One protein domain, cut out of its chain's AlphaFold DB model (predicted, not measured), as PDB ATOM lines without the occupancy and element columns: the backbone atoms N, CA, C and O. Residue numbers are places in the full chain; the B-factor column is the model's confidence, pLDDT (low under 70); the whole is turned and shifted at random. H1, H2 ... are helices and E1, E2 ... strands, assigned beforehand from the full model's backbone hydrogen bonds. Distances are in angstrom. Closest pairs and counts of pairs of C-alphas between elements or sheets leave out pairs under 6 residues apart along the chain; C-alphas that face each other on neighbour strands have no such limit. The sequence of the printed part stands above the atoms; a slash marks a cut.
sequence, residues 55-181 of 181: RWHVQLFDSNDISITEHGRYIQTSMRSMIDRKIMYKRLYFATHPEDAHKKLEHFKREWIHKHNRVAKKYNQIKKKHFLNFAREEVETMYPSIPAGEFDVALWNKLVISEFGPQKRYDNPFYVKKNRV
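What this domain is: This is residues 55 to 181 of the 181 residues of an uncharacterized protein of Vibrio astriarenae (UniProt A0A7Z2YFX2). One very long helix, H1, makes the long axis of a rod; a small antiparallel sheet, E1 E2 E3, covers its first part with strands running along it, and the short helix H2 packs steeply on residues 119 to 123 of H1. After H1 the chain folds back to H2, and residues 165 to 181 form a tail with no named element. The 127 printed residues include three named strands and two named helices, in the order E1 E2 E3 H1 H2, and the class is mixed, helices and strands. The sheet's order is E1 - E2 - E3. The whole is loose, with a radius of gyration of the C-alphas of 18.6 A, and spans 65 by 30 by 24 A.

How they stand to each other: Residues 55 to 68 hold no named element. E1, residues 69 to 71, and E2, residues 74 to 80, form an antiparallel hairpin at 146 degrees, with N 69 and O 76 at 2.8 A, within hydrogen-bond range. E2 and E3, residues 87 to 93, form a second antiparallel hairpin at 159 degrees, with N 77 and O 90 at 3.0 A and N 90 and O 77 at 2.9 A, both within hydrogen-bond range. E1, E2 and E3 make a meander, each strand the antiparallel neighbour of the one before; E1 and E3 are edge strands. H1, residues 101 to 141, is on one face of this sheet, two layers, with its residues 101 to 116 and a height over the sheet of 7.1 A. It lies over E2 and E3 and runs along the strands, at 12 degrees to E2 on the local plane. The closest C-alphas of E3 and H1 are those of Leu 92 and Ala 101, 6.7 A apart. H2, residues 153 to 164, touches H1 at residues 119 to 123 alone, at a steep tilt of 52 degrees, opposite ways; the closest C-alphas are those of Val 119 and Leu 159, 6.5 A apart. H2 is not on the sheet and is apart from E1, E2 and E3. Every O i to N i+4 pair is within hydrogen-bond range in H2, and 36 of 37 are in H1.

Where its parts are: E1 begins at C-alpha 69, (106.161, 38.389, 49.262), and is 6.5 A long. E2 measures 19.5 A and E3 19.6 A. H1 runs 58.3 A, from C-alpha 101 at (117.200, 40.099, 44.857) to C-alpha 141 at (81.015, -3.534, 31.139). H2 is 16.0 A long and ends at C-alpha 164, (115.685, 16.414, 34.282).

The domain as a whole: The two C-alphas farthest apart, those of Ala 95 and Thr 141, are 64.9 A apart. The printed part has no cut. The link from H1 to H2, 11 residues, is long. The mean pLDDT of the printed part is 76.7; residue 84, residues 94 to 101 and residues 165 to 181 are under 70.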
ATOM      1  N   ARG A  55      90.904  16.382  40.014       81.69
ATOM      2  CA  ARG A  55      91.845  15.474  40.709       81.69
ATOM      3  C   ARG A  55      92.600  14.468  39.821       81.69
ATOM      4  O   ARG A  55      93.507  13.811  40.313       81.69
ATOM      5  N   TRP A  56      92.303  14.392  38.522       85.94
ATOM      6  CA  TRP A  56      93.036  13.569  37.546       85.94
ATOM      7  C   TRP A  56      94.132  14.331  36.796       85.94
ATOM      8  O   TRP A  56      94.932  13.726  36.084       85.94
ATOM      9  N   HIS A  57      94.183  15.652  36.951       87.12
ATOM     10  CA  HIS A  57      95.146  16.507  36.270       87.12
ATOM     11  C   HIS A  57      95.867  17.435  37.247       87.12
ATOM     12  O   HIS A  57      95.398  17.732  38.346       87.12
ATOM     13  N   VAL A  58      97.028  17.905  36.810       86.44
ATOM     14  CA  VAL A  58      97.824  18.929  37.468       86.44
ATOM     15  C   VAL A  58      97.569  20.261  36.775       86.44
ATOM     16  O   VAL A  58      97.747  20.377  35.562       86.44
ATOM     17  N   GLN A  59      97.165  21.267  37.549       85.50
ATOM     18  CA  GLN A  59      96.990  22.627  37.049       85.50
ATOM     19  C   GLN A  59      98.331  23.209  36.585       85.50
ATOM     20  O   GLN A  59      99.362  23.031  37.243       85.50
ATOM     21  N   LEU A  60      98.306  23.881  35.436       85.94
ATOM     22  CA  LEU A  60      99.447  24.623  34.910       85.94
ATOM     23  C   LEU A  60      99.529  25.985  35.601       85.94
ATOM     24  O   LEU A  60      98.500  26.577  35.918       85.94
ATOM     25  N   PHE A  61     100.745  26.474  35.815       84.44
ATOM     26  CA  PHE A  61     100.966  27.834  36.303       84.44
ATOM     27  C   PHE A  61     101.082  28.794  35.121       84.44
ATOM     28  O   PHE A  61     101.681  28.438  34.105       84.44
ATOM     29  N   ASP A  62     100.545  30.002  35.251       81.25
ATOM     30  CA  ASP A  62     100.853  31.077  34.314       81.25
ATOM     31  C   ASP A  62     102.301  31.542  34.550       81.25
ATOM     32  O   ASP A  62     102.743  31.659  35.691       81.25
ATOM     33  N   SER A  63     103.060  31.776  33.477       74.50
ATOM     34  CA  SER A  63     104.423  32.313  33.561       74.50
ATOM     35  C   SER A  63     104.474  33.734  34.116       74.50
ATOM     36  O   SER A  63     105.538  34.149  34.578       74.50
ATOM     37  N   ASN A  64     103.352  34.456  34.067       73.31
ATOM     38  CA  ASN A  64     103.249  35.848  34.496       73.31
ATOM     39  C   ASN A  64     102.719  36.002  35.930       73.31
ATOM     40  O   ASN A  64     102.902  37.056  36.530       73.31
ATOM     41  N   ASP A  65     102.117  34.958  36.509       71.25
ATOM     42  CA  ASP A  65     101.566  34.995  37.869       71.25
ATOM     43  C   ASP A  65     102.644  34.647  38.914       71.25
ATOM     44  O   ASP A  65     102.684  33.574  39.534       71.25
ATOM     45  N   ILE A  66     103.619  35.551  39.051       74.75
ATOM     46  CA  ILE A  66     104.745  35.412  39.974       74.75
ATOM     47  C   ILE A  66     104.459  36.195  41.255       74.75
ATOM     48  O   ILE A  66     104.818  37.353  41.404       74.75
ATOM     49  N   SER A  67     103.898  35.509  42.250       75.31
ATOM     50  CA  SER A  67     103.826  36.042  43.614       75.31
ATOM     51  C   SER A  67     105.196  36.051  44.315       75.31
ATOM     52  O   SER A  67     105.839  35.002  44.486       75.31
ATOM     53  N   ILE A  68     105.637  37.240  44.726       78.31
ATOM     54  CA  ILE A  68     106.792  37.476  45.600       78.31
ATOM     55  C   ILE A  68     106.272  38.253  46.807       78.31
ATOM     56  O   ILE A  68     105.599  39.266  46.659       78.31
ATOM     57  N   THR A  69     106.535  37.742  48.005       81.44
ATOM     58  CA  THR A  69     106.161  38.389  49.262       81.44
ATOM     59  C   THR A  69     107.392  39.058  49.843       81.44
ATOM     60  O   THR A  69     108.413  38.404  50.062       81.44
ATOM     61  N   GLU A  70     107.301  40.356  50.094       79.00
ATOM     62  CA  GLU A  70     108.373  41.117  50.722       79.00
ATOM     63  C   GLU A  70     108.165  41.143  52.234       79.00
ATOM     64  O   GLU A  70     107.102  41.496  52.741       79.00
ATOM     65  N   HIS A  71     109.194  40.745  52.969       76.38
ATOM     66  CA  HIS A  71     109.280  40.915  54.408       76.38
ATOM     67  C   HIS A  71     110.424  41.892  54.670       76.38
ATOM     68  O   HIS A  71     111.451  41.800  54.012       76.38
ATOM     69  N   GLY A  72     110.317  42.794  55.650       75.88
ATOM     70  CA  GLY A  72     111.300  43.880  55.828       75.88
ATOM     71  C   GLY A  72     112.784  43.459  55.890       75.88
ATOM     72  O   GLY A  72     113.659  44.272  55.627       75.88
ATOM     73  N   ARG A  73     113.092  42.188  56.198       76.62
ATOM     74  CA  ARG A  73     114.461  41.630  56.208       76.62
ATOM     75  C   ARG A  73     114.781  40.672  55.045       76.62
ATOM     76  O   ARG A  73     115.952  40.345  54.844       76.62
ATOM     77  N   TYR A  74     113.783  40.183  54.306       76.25
ATOM     78  CA  TYR A  74     113.953  39.202  53.226       76.25
ATOM     79  C   TYR A  74     112.766  39.180  52.258       76.25
ATOM     80  O   TYR A  74     111.627  39.388  52.649       76.25
ATOM     81  N   ILE A  75     113.002  38.791  51.011       79.38
ATOM     82  CA  ILE A  75     111.931  38.430  50.076       79.38
ATOM     83  C   ILE A  75     111.694  36.921  50.083       79.38
ATOM     84  O   ILE A  75     112.620  36.129  50.287       79.38
ATOM     85  N   GLN A  76     110.452  36.507  49.854       79.69
ATOM     86  CA  GLN A  76     110.051  35.109  49.822       79.69
ATOM     87  C   GLN A  76     109.197  34.805  48.593       79.69
ATOM     88  O   GLN A  76     108.306  35.562  48.230       79.69
ATOM     89  N   THR A  77     109.403  33.634  47.993       78.06
ATOM     90  CA  THR A  77     108.393  33.037  47.112       78.06
ATOM     91  C   THR A  77     108.074  31.617  47.543       78.06
ATOM     92  O   THR A  77     108.952  30.863  47.978       78.06
ATOM     93  N   SER A  78     106.794  31.264  47.464       77.62
ATOM     94  CA  SER A  78     106.308  29.907  47.669       77.62
ATOM     95  C   SER A  78     106.251  29.184  46.328       77.62
ATOM     96  O   SER A  78     105.761  29.703  45.324       77.62
ATOM     97  N   MET A  79     106.774  27.964  46.302       77.06
ATOM     98  CA  MET A  79     106.717  27.080  45.142       77.06
ATOM     99  C   MET A  79     106.496  25.647  45.613       77.06
ATOM    100  O   MET A  79     106.712  25.319  46.778       77.06
ATOM    101  N   ARG A  80     106.088  24.760  44.711       78.00
ATOM    102  CA  ARG A  80     106.048  23.327  45.018       78.00
ATOM    103  C   ARG A  80     107.387  22.694  44.649       78.00
ATOM    104  O   ARG A  80     107.971  23.021  43.622       78.00
ATOM    105  N   SER A  81     107.877  21.776  45.469       74.25
ATOM    106  CA  SER A  81     109.006  20.922  45.107       74.25
ATOM    107  C   SER A  81     108.706  20.204  43.792       74.25
ATOM    108  O   SER A  81     107.584  19.741  43.575       74.25
ATOM    109  N   MET A  82     109.698  20.102  42.905       74.50
ATOM    110  CA  MET A  82     109.527  19.337  41.666       74.50
ATOM    111  C   MET A  82     109.308  17.851  41.958       74.50
ATOM    112  O   MET A  82     108.634  17.189  41.187       74.50
ATOM    113  N   ILE A  83     109.812  17.347  43.084       72.12
ATOM    114  CA  ILE A  83     109.590  15.984  43.582       72.12
ATOM    115  C   ILE A  83     108.556  16.054  44.714       72.12
ATOM    116  O   ILE A  83     108.634  16.941  45.562       72.12
ATOM    117  N   ASP A  84     107.554  15.179  44.714       69.25
ATOM    118  CA  ASP A  84     106.459  15.109  45.707       69.25
ATOM    119  C   ASP A  84     105.522  16.333  45.801       69.25
ATOM    120  O   ASP A  84     104.510  16.281  46.499       69.25
ATOM    121  N   ARG A  85     105.815  17.448  45.115       72.62
ATOM    122  CA  ARG A  85     104.974  18.666  45.066       72.62
ATOM    123  C   ARG A  85     104.641  19.292  46.428       72.62
ATOM    124  O   ARG A  85     103.667  20.052  46.534       72.62
ATOM    125  N   LYS A  86     105.470  19.034  47.445       77.06
ATOM    126  CA  LYS A  86     105.402  19.681  48.767       77.06
ATOM    127  C   LYS A  86     105.671  21.177  48.646       77.06
ATOM    128  O   LYS A  86     106.504  21.585  47.844       77.06
ATOM    129  N   ILE A  87     104.965  21.992  49.420       75.19
ATOM    130  CA  ILE A  87     105.176  23.443  49.426       75.19
ATOM    131  C   ILE A  87     106.543  23.727  50.055       75.19
ATOM    132  O   ILE A  87     106.842  23.234  51.139       75.19
ATOM    133  N   MET A  88     107.372  24.501  49.362       74.81
ATOM    134  CA  MET A  88     108.674  24.962  49.823       74.81
ATOM    135  C   MET A  88     108.798  26.466  49.604       74.81
ATOM    136  O   MET A  88     108.204  27.033  48.684       74.81
ATOM    137  N   TYR A  89     109.597  27.107  50.447       75.50
ATOM    138  CA  TYR A  89     109.804  28.548  50.418       75.50
ATOM    139  C   TYR A  89     111.242  28.855  50.018       75.50
ATOM    140  O   TYR A  89     112.178  28.312  50.606       75.50
ATOM    141  N   LYS A  90     111.428  29.742  49.037       73.06
ATOM    142  CA  LYS A  90     112.734  30.353  48.767       73.06
ATOM    143  C   LYS A  90     112.772  31.702  49.453       73.06
ATOM    144  O   LYS A  90     111.970  32.561  49.100       73.06
ATOM    145  N   ARG A  91     113.684  31.872  50.409       76.81
ATOM    146  CA  ARG A  91     113.932  33.146  51.092       76.81
ATOM    147  C   ARG A  91     115.248  33.731  50.602       76.81
ATOM    148  O   ARG A  91     116.235  33.004  50.511       76.81
ATOM    149  N   LEU A  92     115.255  35.020  50.288       71.50
ATOM    150  CA  LEU A  92     116.460  35.771  49.958       71.50
ATOM    151  C   LEU A  92     116.557  36.970  50.903       71.50
ATOM    152  O   LEU A  92     115.665  37.813  50.916       71.50
ATOM    153  N   TYR A  93     117.612  37.030  51.711       72.12
ATOM    154  CA  TYR A  93     117.819  38.121  52.663       72.12
ATOM    155  C   TYR A  93     118.447  39.329  51.967       72.12
ATOM    156  O   TYR A  93     119.433  39.180  51.240       72.12
ATOM    157  N   PHE A  94     117.913  40.524  52.232       66.12
ATOM    158  CA  PHE A  94     118.421  41.771  51.646       66.12
ATOM    159  C   PHE A  94     119.881  42.042  52.030       66.12
ATOM    160  O   PHE A  94     120.650  42.529  51.208       66.12
ATOM    161  N   ALA A  95     120.290  41.620  53.233       61.22
ATOM    162  CA  ALA A  95     121.662  41.749  53.730       61.22
ATOM    163  C   ALA A  95     122.720  41.062  52.842       61.22
ATOM    164  O   ALA A  95     123.886  41.430  52.884       61.22
ATOM    165  N   THR A  96     122.333  40.055  52.054       60.53
ATOM    166  CA  THR A  96     123.257  39.283  51.205       60.53
ATOM    167  C   THR A  96     123.170  39.680  49.728       60.53
ATOM    168  O   THR A  96     124.087  39.393  48.968       60.53
ATOM    169  N   HIS A  97     122.064  40.299  49.298       59.06
ATOM    170  CA  HIS A  97     121.790  40.640  47.897       59.06
ATOM    171  C   HIS A  97     120.955  41.935  47.814       59.06
ATOM    172  O   HIS A  97     119.737  41.846  47.672       59.06
ATOM    173  N   PRO A  98     121.572  43.125  47.906       58.94
ATOM    174  CA  PRO A  98     120.827  44.370  48.093       58.94
ATOM    175  C   PRO A  98     120.050  44.849  46.853       58.94
ATOM    176  O   PRO A  98     118.914  45.278  47.005       58.94
ATOM    177  N   GLU A  99     120.602  44.740  45.635       63.59
ATOM    178  CA  GLU A  99     120.006  45.417  44.459       63.59
ATOM    179  C   GLU A  99     119.309  44.498  43.434       63.59
ATOM    180  O   GLU A  99     118.379  44.925  42.756       63.59
ATOM    181  N   ASP A 100     119.661  43.207  43.368       69.56
ATOM    182  CA  ASP A 100     119.135  42.274  42.344       69.56
ATOM    183  C   ASP A 100     118.276  41.129  42.900       69.56
ATOM    184  O   ASP A 100     117.939  40.177  42.185       69.56
ATOM    185  N   ALA A 101     117.928  41.175  44.188       69.38
ATOM    186  CA  ALA A 101     117.200  40.099  44.857       69.38
ATOM    187  C   ALA A 101     115.887  39.745  44.143       69.38
ATOM    188  O   ALA A 101     115.616  38.568  43.888       69.38
ATOM    189  N   HIS A 102     115.106  40.764  43.780       73.44
ATOM    190  CA  HIS A 102     113.793  40.601  43.160       73.44
ATOM    191  C   HIS A 102     113.906  39.958  41.768       73.44
ATOM    192  O   HIS A 102     113.307  38.911  41.523       73.44
ATOM    193  N   LYS A 103     114.779  40.493  40.900       79.31
ATOM    194  CA  LYS A 103     115.027  39.961  39.545       79.31
ATOM    195  C   LYS A 103     115.548  38.524  39.571       79.31
ATOM    196  O   LYS A 103     115.090  37.680  38.802       79.31
ATOM    197  N   LYS A 104     116.480  38.210  40.480       76.19
ATOM    198  CA  LYS A 104     117.017  36.846  40.646       76.19
ATOM    199  C   LYS A 104     115.929  35.854  41.055       76.19
ATOM    200  O   LYS A 104     115.921  34.713  40.590       76.19
ATOM    201  N   LEU A 105     115.017  36.268  41.932       76.00
ATOM    202  CA  LEU A 105     113.943  35.418  42.436       76.00
ATOM    203  C   LEU A 105     112.815  35.243  41.407       76.00
ATOM    204  O   LEU A 105     112.298  34.135  41.254       76.00
ATOM    205  N   GLU A 106     112.504  36.292  40.649       80.81
ATOM    206  CA  GLU A 106     111.574  36.257  39.519       80.81
ATOM    207  C   GLU A 106     112.081  35.329  38.405       80.81
ATOM    208  O   GLU A 106     111.367  34.407  38.003       80.81
ATOM    209  N   HIS A 107     113.335  35.495  37.965       80.38
ATOM    210  CA  HIS A 107     113.958  34.629  36.958       80.38
ATOM    211  C   HIS A 107     113.909  33.161  37.390       80.38
ATOM    212  O   HIS A 107     113.479  32.283  36.643       80.38
ATOM    213  N   PHE A 108     114.274  32.900  38.645       76.56
ATOM    214  CA  PHE A 108     114.234  31.565  39.220       76.56
ATOM    215  C   PHE A 108     112.827  30.953  39.220       76.56
ATOM    216  O   PHE A 108     112.653  29.780  38.881       76.56
ATOM    217  N   LYS A 109     111.808  31.733  39.597       80.38
ATOM    218  CA  LYS A 109     110.419  31.268  39.602       80.38
ATOM    219  C   LYS A 109     109.912  31.013  38.184       80.38
ATOM    220  O   LYS A 109     109.259  29.996  37.961       80.38
ATOM    221  N   ARG A 110     110.271  31.858  37.215       83.00
ATOM    222  CA  ARG A 110     109.930  31.670  35.797       83.00
ATOM    223  C   ARG A 110     110.526  30.377  35.237       83.00
ATOM    224  O   ARG A 110     109.808  29.598  34.606       83.00
ATOM    225  N   GLU A 111     111.796  30.097  35.523       82.06
ATOM    226  CA  GLU A 111     112.426  28.826  35.147       82.06
ATOM    227  C   GLU A 111     111.711  27.626  35.771       82.06
ATOM    228  O   GLU A 111     111.458  26.623  35.097       82.06
ATOM    229  N   TRP A 112     111.365  27.717  37.058       82.81
ATOM    230  CA  TRP A 112     110.635  26.659  37.747       82.81
ATOM    231  C   TRP A 112     109.250  26.428  37.128       82.81
ATOM    232  O   TRP A 112     108.908  25.278  36.848       82.81
ATOM    233  N   ILE A 113     108.487  27.488  36.834       83.94
ATOM    234  CA  ILE A 113     107.171  27.405  36.177       83.94
ATOM    235  C   ILE A 113     107.295  26.705  34.824       83.94
ATOM    236  O   ILE A 113     106.530  25.785  34.530       83.94
ATOM    237  N   HIS A 114     108.285  27.087  34.013       84.75
ATOM    238  CA  HIS A 114     108.507  26.478  32.705       84.75
ATOM    239  C   HIS A 114     108.766  24.967  32.823       84.75
ATOM    240  O   HIS A 114     108.132  24.157  32.138       84.75
ATOM    241  N   LYS A 115     109.648  24.569  33.747       84.19
ATOM    242  CA  LYS A 115     109.988  23.161  33.992       84.19
ATOM    243  C   LYS A 115     108.809  22.372  34.567       84.19
ATOM    244  O   LYS A 115     108.535  21.265  34.097       84.19
ATOM    245  N   HIS A 116     108.078  22.940  35.525       86.19
ATOM    246  CA  HIS A 116     106.867  22.343  36.087       86.19
ATOM    247  C   HIS A 116     105.814  22.112  35.000       86.19
ATOM    248  O   HIS A 116     105.295  21.006  34.868       86.19
ATOM    249  N   ASN A 117     105.518  23.129  34.189       88.69
ATOM    250  CA  ASN A 117     104.498  23.045  33.147       88.69
ATOM    251  C   ASN A 117     104.847  22.016  32.073       88.69
ATOM    252  O   ASN A 117     103.958  21.330  31.573       88.69
ATOM    253  N   ARG A 118     106.133  21.861  31.742       88.00
ATOM    254  CA  ARG A 118     106.602  20.819  30.823       88.00
ATOM    255  C   ARG A 118     106.279  19.415  31.343       88.00
ATOM    256  O   ARG A 118     105.719  18.612  30.598       88.00
ATOM    257  N   VAL A 119     106.557  19.135  32.617       88.50
ATOM    258  CA  VAL A 119     106.217  17.845  33.251       88.50
ATOM    259  C   VAL A 119     104.707  17.677  33.388       88.50
ATOM    260  O   VAL A 119     104.173  16.626  33.038       88.50
ATOM    261  N   ALA A 120     104.000  18.718  33.829       89.19
ATOM    262  CA  ALA A 120     102.554  18.691  34.011       89.19
ATOM    263  C   ALA A 120     101.807  18.404  32.703       89.19
ATOM    264  O   ALA A 120     100.869  17.611  32.710       89.19
ATOM    265  N   LYS A 121     102.252  18.951  31.563       90.44
ATOM    266  CA  LYS A 121     101.694  18.619  30.241       90.44
ATOM    267  C   LYS A 121     101.807  17.122  29.933       90.44
ATOM    268  O   LYS A 121     100.807  16.509  29.563       90.44
ATOM    269  N   LYS A 122     102.985  16.518  30.144       90.81
ATOM    270  CA  LYS A 122     103.201  15.074  29.919       90.81
ATOM    271  C   LYS A 122     102.377  14.215  30.879       90.81
ATOM    272  O   LYS A 122     101.715  13.274  30.449       90.81
ATOM    273  N   TYR A 123     102.365  14.570  32.162       91.19
ATOM    274  CA  TYR A 123     101.568  13.886  33.180       91.19
ATOM    275  C   TYR A 123     100.070  13.920  32.841       91.19
ATOM    276  O   TYR A 123      99.413  12.881  32.831       91.19
ATOM    277  N   ASN A 124      99.543  15.097  32.493       91.38
ATOM    278  CA  ASN A 124      98.135  15.280  32.144       91.38
ATOM    279  C   ASN A 124      97.750  14.494  30.888       91.38
ATOM    280  O   ASN A 124      96.648  13.958  30.832       91.38
ATOM    281  N   GLN A 125      98.645  14.383  29.903       90.62
ATOM    282  CA  GLN A 125      98.408  13.573  28.707       90.62
ATOM    283  C   GLN A 125      98.276  12.080  29.048       90.62
ATOM    284  O   GLN A 125      97.331  11.430  28.599       90.62
ATOM    285  N   ILE A 126      99.179  11.547  29.878       91.56
ATOM    286  CA  ILE A 126      99.142  10.142  30.318       91.56
ATOM    287  C   ILE A 126      97.883   9.876  31.148       91.56
ATOM    288  O   ILE A 126      97.129   8.949  30.856       91.56
ATOM    289  N   LYS A 127      97.602  10.724  32.145       91.50
ATOM    290  CA  LYS A 127      96.412  10.578  32.989       91.50
ATOM    291  C   LYS A 127      95.113  10.727  32.200       91.50
ATOM    292  O   LYS A 127      94.185   9.969  32.459       91.50
ATOM    293  N   LYS A 128      95.046  11.624  31.205       90.88
ATOM    294  CA  LYS A 128      93.879  11.741  30.314       90.88
ATOM    295  C   LYS A 128      93.652  10.450  29.529       90.88
ATOM    296  O   LYS A 128      92.517  10.001  29.437       90.88
ATOM    297  N   LYS A 129      94.715   9.815  29.024       91.75
ATOM    298  CA  LYS A 129      94.611   8.510  28.356       91.75
ATOM    299  C   LYS A 129      94.072   7.433  29.303       91.75
ATOM    300  O   LYS A 129      93.143   6.727  28.935       91.75
ATOM    301  N   HIS A 130      94.603   7.339  30.524       91.62
ATOM    302  CA  HIS A 130      94.123   6.364  31.516       91.62
ATOM    303  C   HIS A 130      92.652   6.602  31.874       91.62
ATOM    304  O   HIS A 130      91.863   5.666  31.879       91.62
ATOM    305  N   PHE A 131      92.268   7.858  32.101       91.94
ATOM    306  CA  PHE A 131      90.887   8.234  32.387       91.94
ATOM    307  C   PHE A 131      89.927   7.834  31.257       91.94
ATOM    308  O   PHE A 131      88.860   7.287  31.515       91.94
ATOM    309  N   LEU A 132      90.314   8.064  29.997       91.88
ATOM    310  CA  LEU A 132      89.512   7.665  28.839       91.88
ATOM    311  C   LEU A 132      89.421   6.144  28.669       91.88
ATOM    312  O   LEU A 132      88.404   5.665  28.174       91.88
ATOM    313  N   ASN A 133      90.445   5.394  29.084       93.31
ATOM    314  CA  ASN A 133      90.397   3.933  29.088       93.31
ATOM    315  C   ASN A 133      89.371   3.418  30.104       93.31
ATOM    316  O   ASN A 133      88.512   2.636  29.717       93.31
ATOM    317  N   PHE A 134      89.386   3.922  31.343       92.62
ATOM    318  CA  PHE A 134      88.354   3.578  32.330       92.62
ATOM    319  C   PHE A 134      86.960   3.959  31.834       92.62
ATOM    320  O   PHE A 134      86.029   3.174  31.915       92.62
ATOM    321  N   ALA A 135      86.813   5.146  31.243       91.94
ATOM    322  CA  ALA A 135      85.538   5.572  30.681       91.94
ATOM    323  C   ALA A 135      85.035   4.623  29.577       91.94
ATOM    324  O   ALA A 135      83.829   4.416  29.460       91.94
ATOM    325  N   ARG A 136      85.937   4.057  28.765       92.50
ATOM    326  CA  ARG A 136      85.609   3.052  27.746       92.50
ATOM    327  C   ARG A 136      85.195   1.722  28.378       92.50
ATOM    328  O   ARG A 136      84.194   1.161  27.951       92.50
ATOM    329  N   GLU A 137      85.917   1.267  29.395       92.50
ATOM    330  CA  GLU A 137      85.578   0.064  30.160       92.50
ATOM    331  C   GLU A 137      84.173   0.163  30.772       92.50
ATOM    332  O   GLU A 137      83.410  -0.793  30.702       92.50
ATOM    333  N   GLU A 138      83.769   1.342  31.259       91.62
ATOM    334  CA  GLU A 138      82.404   1.560  31.765       91.62
ATOM    335  C   GLU A 138      81.314   1.389  30.694       91.62
ATOM    336  O   GLU A 138      80.196   1.018  31.032       91.62
ATOM    337  N   VAL A 139      81.607   1.660  29.414       91.00
ATOM    338  CA  VAL A 139      80.652   1.420  28.310       91.00
ATOM    339  C   VAL A 139      80.549  -0.070  28.017       91.00
ATOM    340  O   VAL A 139      79.452  -0.585  27.838       91.00
ATOM    341  N   GLU A 140      81.690  -0.758  27.970       90.00
ATOM    342  CA  GLU A 140      81.760  -2.181  27.617       90.00
ATOM    343  C   GLU A 140      81.170  -3.071  28.720       90.00
ATOM    344  O   GLU A 140      80.483  -4.047  28.431       90.00
ATOM    345  N   THR A 141      81.419  -2.725  29.982       89.56
ATOM    346  CA  THR A 141      81.015  -3.534  31.139       89.56
ATOM    347  C   THR A 141      79.698  -3.083  31.757       89.56
ATOM    348  O   THR A 141      79.080  -3.864  32.470       89.56
ATOM    349  N   MET A 142      79.266  -1.839  31.514       87.31
ATOM    350  CA  MET A 142      78.148  -1.216  32.231       87.31
ATOM    351  C   MET A 142      78.332  -1.222  33.759       87.31
ATOM    352  O   MET A 142      77.354  -1.165  34.504       87.31
ATOM    353  N   TYR A 143      79.587  -1.226  34.225       87.75
ATOM    354  CA  TYR A 143      79.966  -1.116  35.634       87.75
ATOM    355  C   TYR A 143      80.861   0.106  35.875       87.75
ATOM    356  O   TYR A 143      81.674   0.454  35.014       87.75
ATOM    357  N   PRO A 144      80.749   0.775  37.038       88.19
ATOM    358  CA  PRO A 144      81.580   1.925  37.370       88.19
ATOM    359  C   PRO A 144      83.042   1.491  37.533       88.19
ATOM    360  O   PRO A 144      83.381   0.706  38.414       88.19
ATOM    361  N   SER A 145      83.909   2.037  36.689       88.19
ATOM    362  CA  SER A 145      85.323   1.648  36.569       88.19
ATOM    363  C   SER A 145      86.265   2.835  36.759       88.19
ATOM    364  O   SER A 145      87.461   2.647  36.946       88.19
ATOM    365  N   ILE A 146      85.760   4.076  36.728       88.19
ATOM    366  CA  ILE A 146      86.569   5.276  36.969       88.19
ATOM    367  C   ILE A 146      86.818   5.427  38.482       88.19
ATOM    368  O   ILE A 146      85.881   5.766  39.214       88.19
ATOM    369  N   PRO A 147      88.064   5.262  38.973       87.12
ATOM    370  CA  PRO A 147      88.353   5.442  40.389       87.12
ATOM    371  C   PRO A 147      88.333   6.923  40.795       87.12
ATOM    372  O   PRO A 147      88.409   7.841  39.967       87.12
ATOM    373  N   ALA A 148      88.294   7.169  42.107       81.75
ATOM    374  CA  ALA A 148      88.505   8.507  42.642       81.75
ATOM    375  C   ALA A 148      89.877   9.042  42.192       81.75
ATOM    376  O   ALA A 148      90.893   8.357  42.279       81.75
ATOM    377  N   GLY A 149      89.907  10.275  41.680       78.44
ATOM    378  CA  GLY A 149      91.143  10.878  41.193       78.44
ATOM    379  C   GLY A 149      92.139  11.116  42.328       78.44
ATOM    380  O   GLY A 149      91.855  11.871  43.268       78.44
ATOM    381  N   GLU A 150      93.315  10.511  42.199       83.50
ATOM    382  CA  GLU A 150      94.446  10.697  43.100       83.50
ATOM    383  C   GLU A 150      95.703  11.117  42.341       83.50
ATOM    384  O   GLU A 150      95.934  10.760  41.176       83.50
ATOM    385  N   PHE A 151      96.523  11.919  43.018       83.38
ATOM    386  CA  PHE A 151      97.798  12.345  42.473       83.38
ATOM    387  C   PHE A 151      98.805  11.200  42.562       83.38
ATOM    388  O   PHE A 151      99.159  10.738  43.641       83.38
ATOM    389  N   ASP A 152      99.294  10.783  41.404       85.62
ATOM    390  CA  ASP A 152     100.243   9.691  41.285       85.62
ATOM    391  C   ASP A 152     101.664  10.235  41.392       85.62
ATOM    392  O   ASP A 152     102.279  10.686  40.418       85.62
ATOM    393  N   VAL A 153     102.151  10.230  42.632       85.12
ATOM    394  CA  VAL A 153     103.489  10.699  42.997       85.12
ATOM    395  C   VAL A 153     104.561   9.893  42.263       85.12
ATOM    396  O   VAL A 153     105.552  10.466  41.811       85.12
ATOM    397  N   ALA A 154     104.360   8.584  42.092       87.12
ATOM    398  CA  ALA A 154     105.324   7.707  41.438       87.12
ATOM    399  C   ALA A 154     105.467   8.046  39.947       87.12
ATOM    400  O   ALA A 154     106.587   8.243  39.464       87.12
ATOM    401  N   LEU A 155     104.348   8.194  39.228       87.81
ATOM    402  CA  LEU A 155     104.344   8.621  37.828       87.81
ATOM    403  C   LEU A 155     104.963  10.011  37.673       87.81
ATOM    404  O   LEU A 155     105.782  10.226  36.779       87.81
ATOM    405  N   TRP A 156     104.602  10.951  38.547       87.69
ATOM    406  CA  TRP A 156     105.159  12.298  38.521       87.69
ATOM    407  C   TRP A 156     106.678  12.291  38.721       87.69
ATOM    408  O   TRP A 156     107.408  12.822  37.885       87.69
ATOM    409  N   ASN A 157     107.169  11.645  39.780       84.56
ATOM    410  CA  ASN A 157     108.595  11.580  40.092       84.56
ATOM    411  C   ASN A 157     109.380  10.885  38.967       84.56
ATOM    412  O   ASN A 157     110.456  11.352  38.597       84.56
ATOM    413  N   LYS A 158     108.817   9.839  38.344       86.94
ATOM    414  CA  LYS A 158     109.404   9.189  37.162       86.94
ATOM    415  C   LYS A 158     109.546  10.155  35.981       86.94
ATOM    416  O   LYS A 158     110.597  10.177  35.346       86.94
ATOM    417  N   LEU A 159     108.529  10.972  35.699       86.25
ATOM    418  CA  LEU A 159     108.585  11.972  34.624       86.25
ATOM    419  C   LEU A 159     109.608  13.072  34.915       86.25
ATOM    420  O   LEU A 159     110.342  13.474  34.018       86.25
ATOM    421  N   VAL A 160     109.692  13.531  36.164       83.62
ATOM    422  CA  VAL A 160     110.686  14.528  36.585       83.62
ATOM    423  C   VAL A 160     112.101  13.982  36.398       83.62
ATOM    424  O   VAL A 160     112.926  14.649  35.780       83.62
ATOM    425  N   ILE A 161     112.371  12.759  36.862       81.44
ATOM    426  CA  ILE A 161     113.680  12.106  36.707       81.44
ATOM    427  C   ILE A 161     113.995  11.844  35.229       81.44
ATOM    428  O   ILE A 161     115.140  11.989  34.821       81.44
ATOM    429  N   SER A 162     113.003  11.497  34.407       82.75
ATOM    430  CA  SER A 162     113.207  11.290  32.971       82.75
ATOM    431  C   SER A 162     113.535  12.581  32.215       82.75
ATOM    432  O   SER A 162     114.351  12.546  31.303       82.75
ATOM    433  N   GLU A 163     112.894  13.705  32.548       80.62
ATOM    434  CA  GLU A 163     113.115  14.985  31.853       80.62
ATOM    435  C   GLU A 163     114.373  15.710  32.326       80.62
ATOM    436  O   GLU A 163     115.025  16.403  31.550       80.62
ATOM    437  N   PHE A 164     114.684  15.590  33.614       73.62
ATOM    438  CA  PHE A 164     115.685  16.414  34.282       73.62
ATOM    439  C   PHE A 164     116.846  15.573  34.841       73.62
ATOM    440  O   PHE A 164     117.889  16.106  35.201       73.62
ATOM    441  N   GLY A 165     116.754  14.250  34.866       67.69
ATOM    442  CA  GLY A 165     117.784  13.386  35.435       67.69
ATOM    443  C   GLY A 165     117.690  13.251  36.962       67.69
ATOM    444  O   GLY A 165     116.802  13.816  37.605       67.69
ATOM    445  N   PRO A 166     118.589  12.454  37.566       64.19
ATOM    446  CA  PRO A 166     118.510  12.096  38.975       64.19
ATOM    447  C   PRO A 166     118.771  13.286  39.906       64.19
ATOM    448  O   PRO A 166     119.637  14.122  39.659       64.19
ATOM    449  N   GLN A 167     118.074  13.272  41.044       57.03
ATOM    450  CA  GLN A 167     118.099  14.243  42.150       57.03
ATOM    451  C   GLN A 167     119.510  14.721  42.552       57.03
ATOM    452  O   GLN A 167     119.703  15.875  42.910       57.03
ATOM    453  N   LYS A 168     120.519  13.847  42.430       54.06
ATOM    454  CA  LYS A 168     121.927  14.124  42.767       54.06
ATOM    455  C   LYS A 168     122.637  15.105  41.821       54.06
ATOM    456  O   LYS A 168     123.718  15.565  42.166       54.06
ATOM    457  N   ARG A 169     122.081  15.400  40.639       47.25
ATOM    458  CA  ARG A 169     122.678  16.327  39.656       47.25
ATOM    459  C   ARG A 169     122.323  17.795  39.893       47.25
ATOM    460  O   ARG A 169     122.858  18.657  39.205       47.25
ATOM    461  N   TYR A 170     121.432  18.084  40.834       49.84
ATOM    462  CA  TYR A 170     120.958  19.439  41.071       49.84
ATOM    463  C   TYR A 170     121.478  19.987  42.397       49.84
ATOM    464  O   TYR A 170     121.114  19.500  43.461       49.84
ATOM    465  N   ASP A 171     122.262  21.062  42.327       43.75
ATOM    466  CA  ASP A 171     122.693  21.838  43.502       43.75
ATOM    467  C   ASP A 171     121.595  22.792  44.017       43.75
ATOM    468  O   ASP A 171     121.717  23.466  45.038       43.75
ATOM    469  N   ASN A 172     120.480  22.851  43.289       52.06
ATOM    470  CA  ASN A 172     119.347  23.703  43.589       52.06
ATOM    471  C   ASN A 172     118.450  23.023  44.650       52.06
ATOM    472  O   ASN A 172     117.911  21.948  44.368       52.06
ATOM    473  N   PRO A 173     118.207  23.634  45.828       51.44
ATOM    474  CA  PRO A 173     117.435  23.030  46.926       51.44
ATOM    475  C   PRO A 173     116.000  22.628  46.541       51.44
ATOM    476  O   PRO A 173     115.370  21.831  47.230       51.44
ATOM    477  N   PHE A 174     115.500  23.107  45.397       53.09
ATOM    478  CA  PHE A 174     114.188  22.774  44.832       53.09
ATOM    479  C   PHE A 174     114.141  21.470  44.017       53.09
ATOM    480  O   PHE A 174     113.062  21.024  43.624       53.09
ATOM    481  N   TYR A 175     115.301  20.846  43.818       50.44
ATOM    482  CA  TYR A 175     115.484  19.478  43.329       50.44
ATOM    483  C   TYR A 175     115.987  18.539  44.439       50.44
ATOM    484  O   TYR A 175     116.374  17.413  44.156       50.44
ATOM    485  N   VAL A 176     115.867  18.985  45.698       40.25
ATOM    486  CA  VAL A 176     116.160  18.295  46.959       40.25
ATOM    487  C   VAL A 176     117.649  18.153  47.295       40.25
ATOM    488  O   VAL A 176     118.364  17.320  46.744       40.25
ATOM    489  N   LYS A 177     118.045  18.800  48.395       34.38
ATOM    490  CA  LYS A 177     118.920  18.166  49.391       34.38
ATOM    491  C   LYS A 177     118.072  17.869  50.625       34.38
ATOM    492  O   LYS A 177     117.223  18.676  50.993       34.38
ATOM    493  N   LYS A 178     118.285  16.686  51.215       33.12
ATOM    494  CA  LYS A 178     117.770  16.310  52.539       33.12
ATOM    495  C   LYS A 178     117.900  17.506  53.485       33.12
ATOM    496  O   LYS A 178     118.957  18.136  53.487       33.12
ATOM    497  N   ASN A 179     116.865  17.753  54.289       29.83
ATOM    498  CA  ASN A 179     116.978  18.578  55.486       29.83
ATOM    499  C   ASN A 179     118.274  18.187  56.207       29.83
ATOM    500  O   ASN A 179     118.394  17.059  56.691       29.83
ATOM    501  N   ARG A 180     119.248  19.094  56.246       26.05
ATOM    502  CA  ARG A 180     120.096  19.167  57.423       26.05
ATOM    503  C   ARG A 180     119.323  20.041  58.396       26.05
ATOM    504  O   ARG A 180     119.047  21.198  58.088       26.05
ATOM    505  N   VAL A 181     118.854  19.374  59.447       31.75
ATOM    506  CA  VAL A 181     118.570  19.978  60.751       31.75
ATOM    507  C   VAL A 181     119.763  20.839  61.150       31.75
ATOM    508  O   VAL A 181     120.900  20.397  60.855       31.75
TER     509      VAL A 181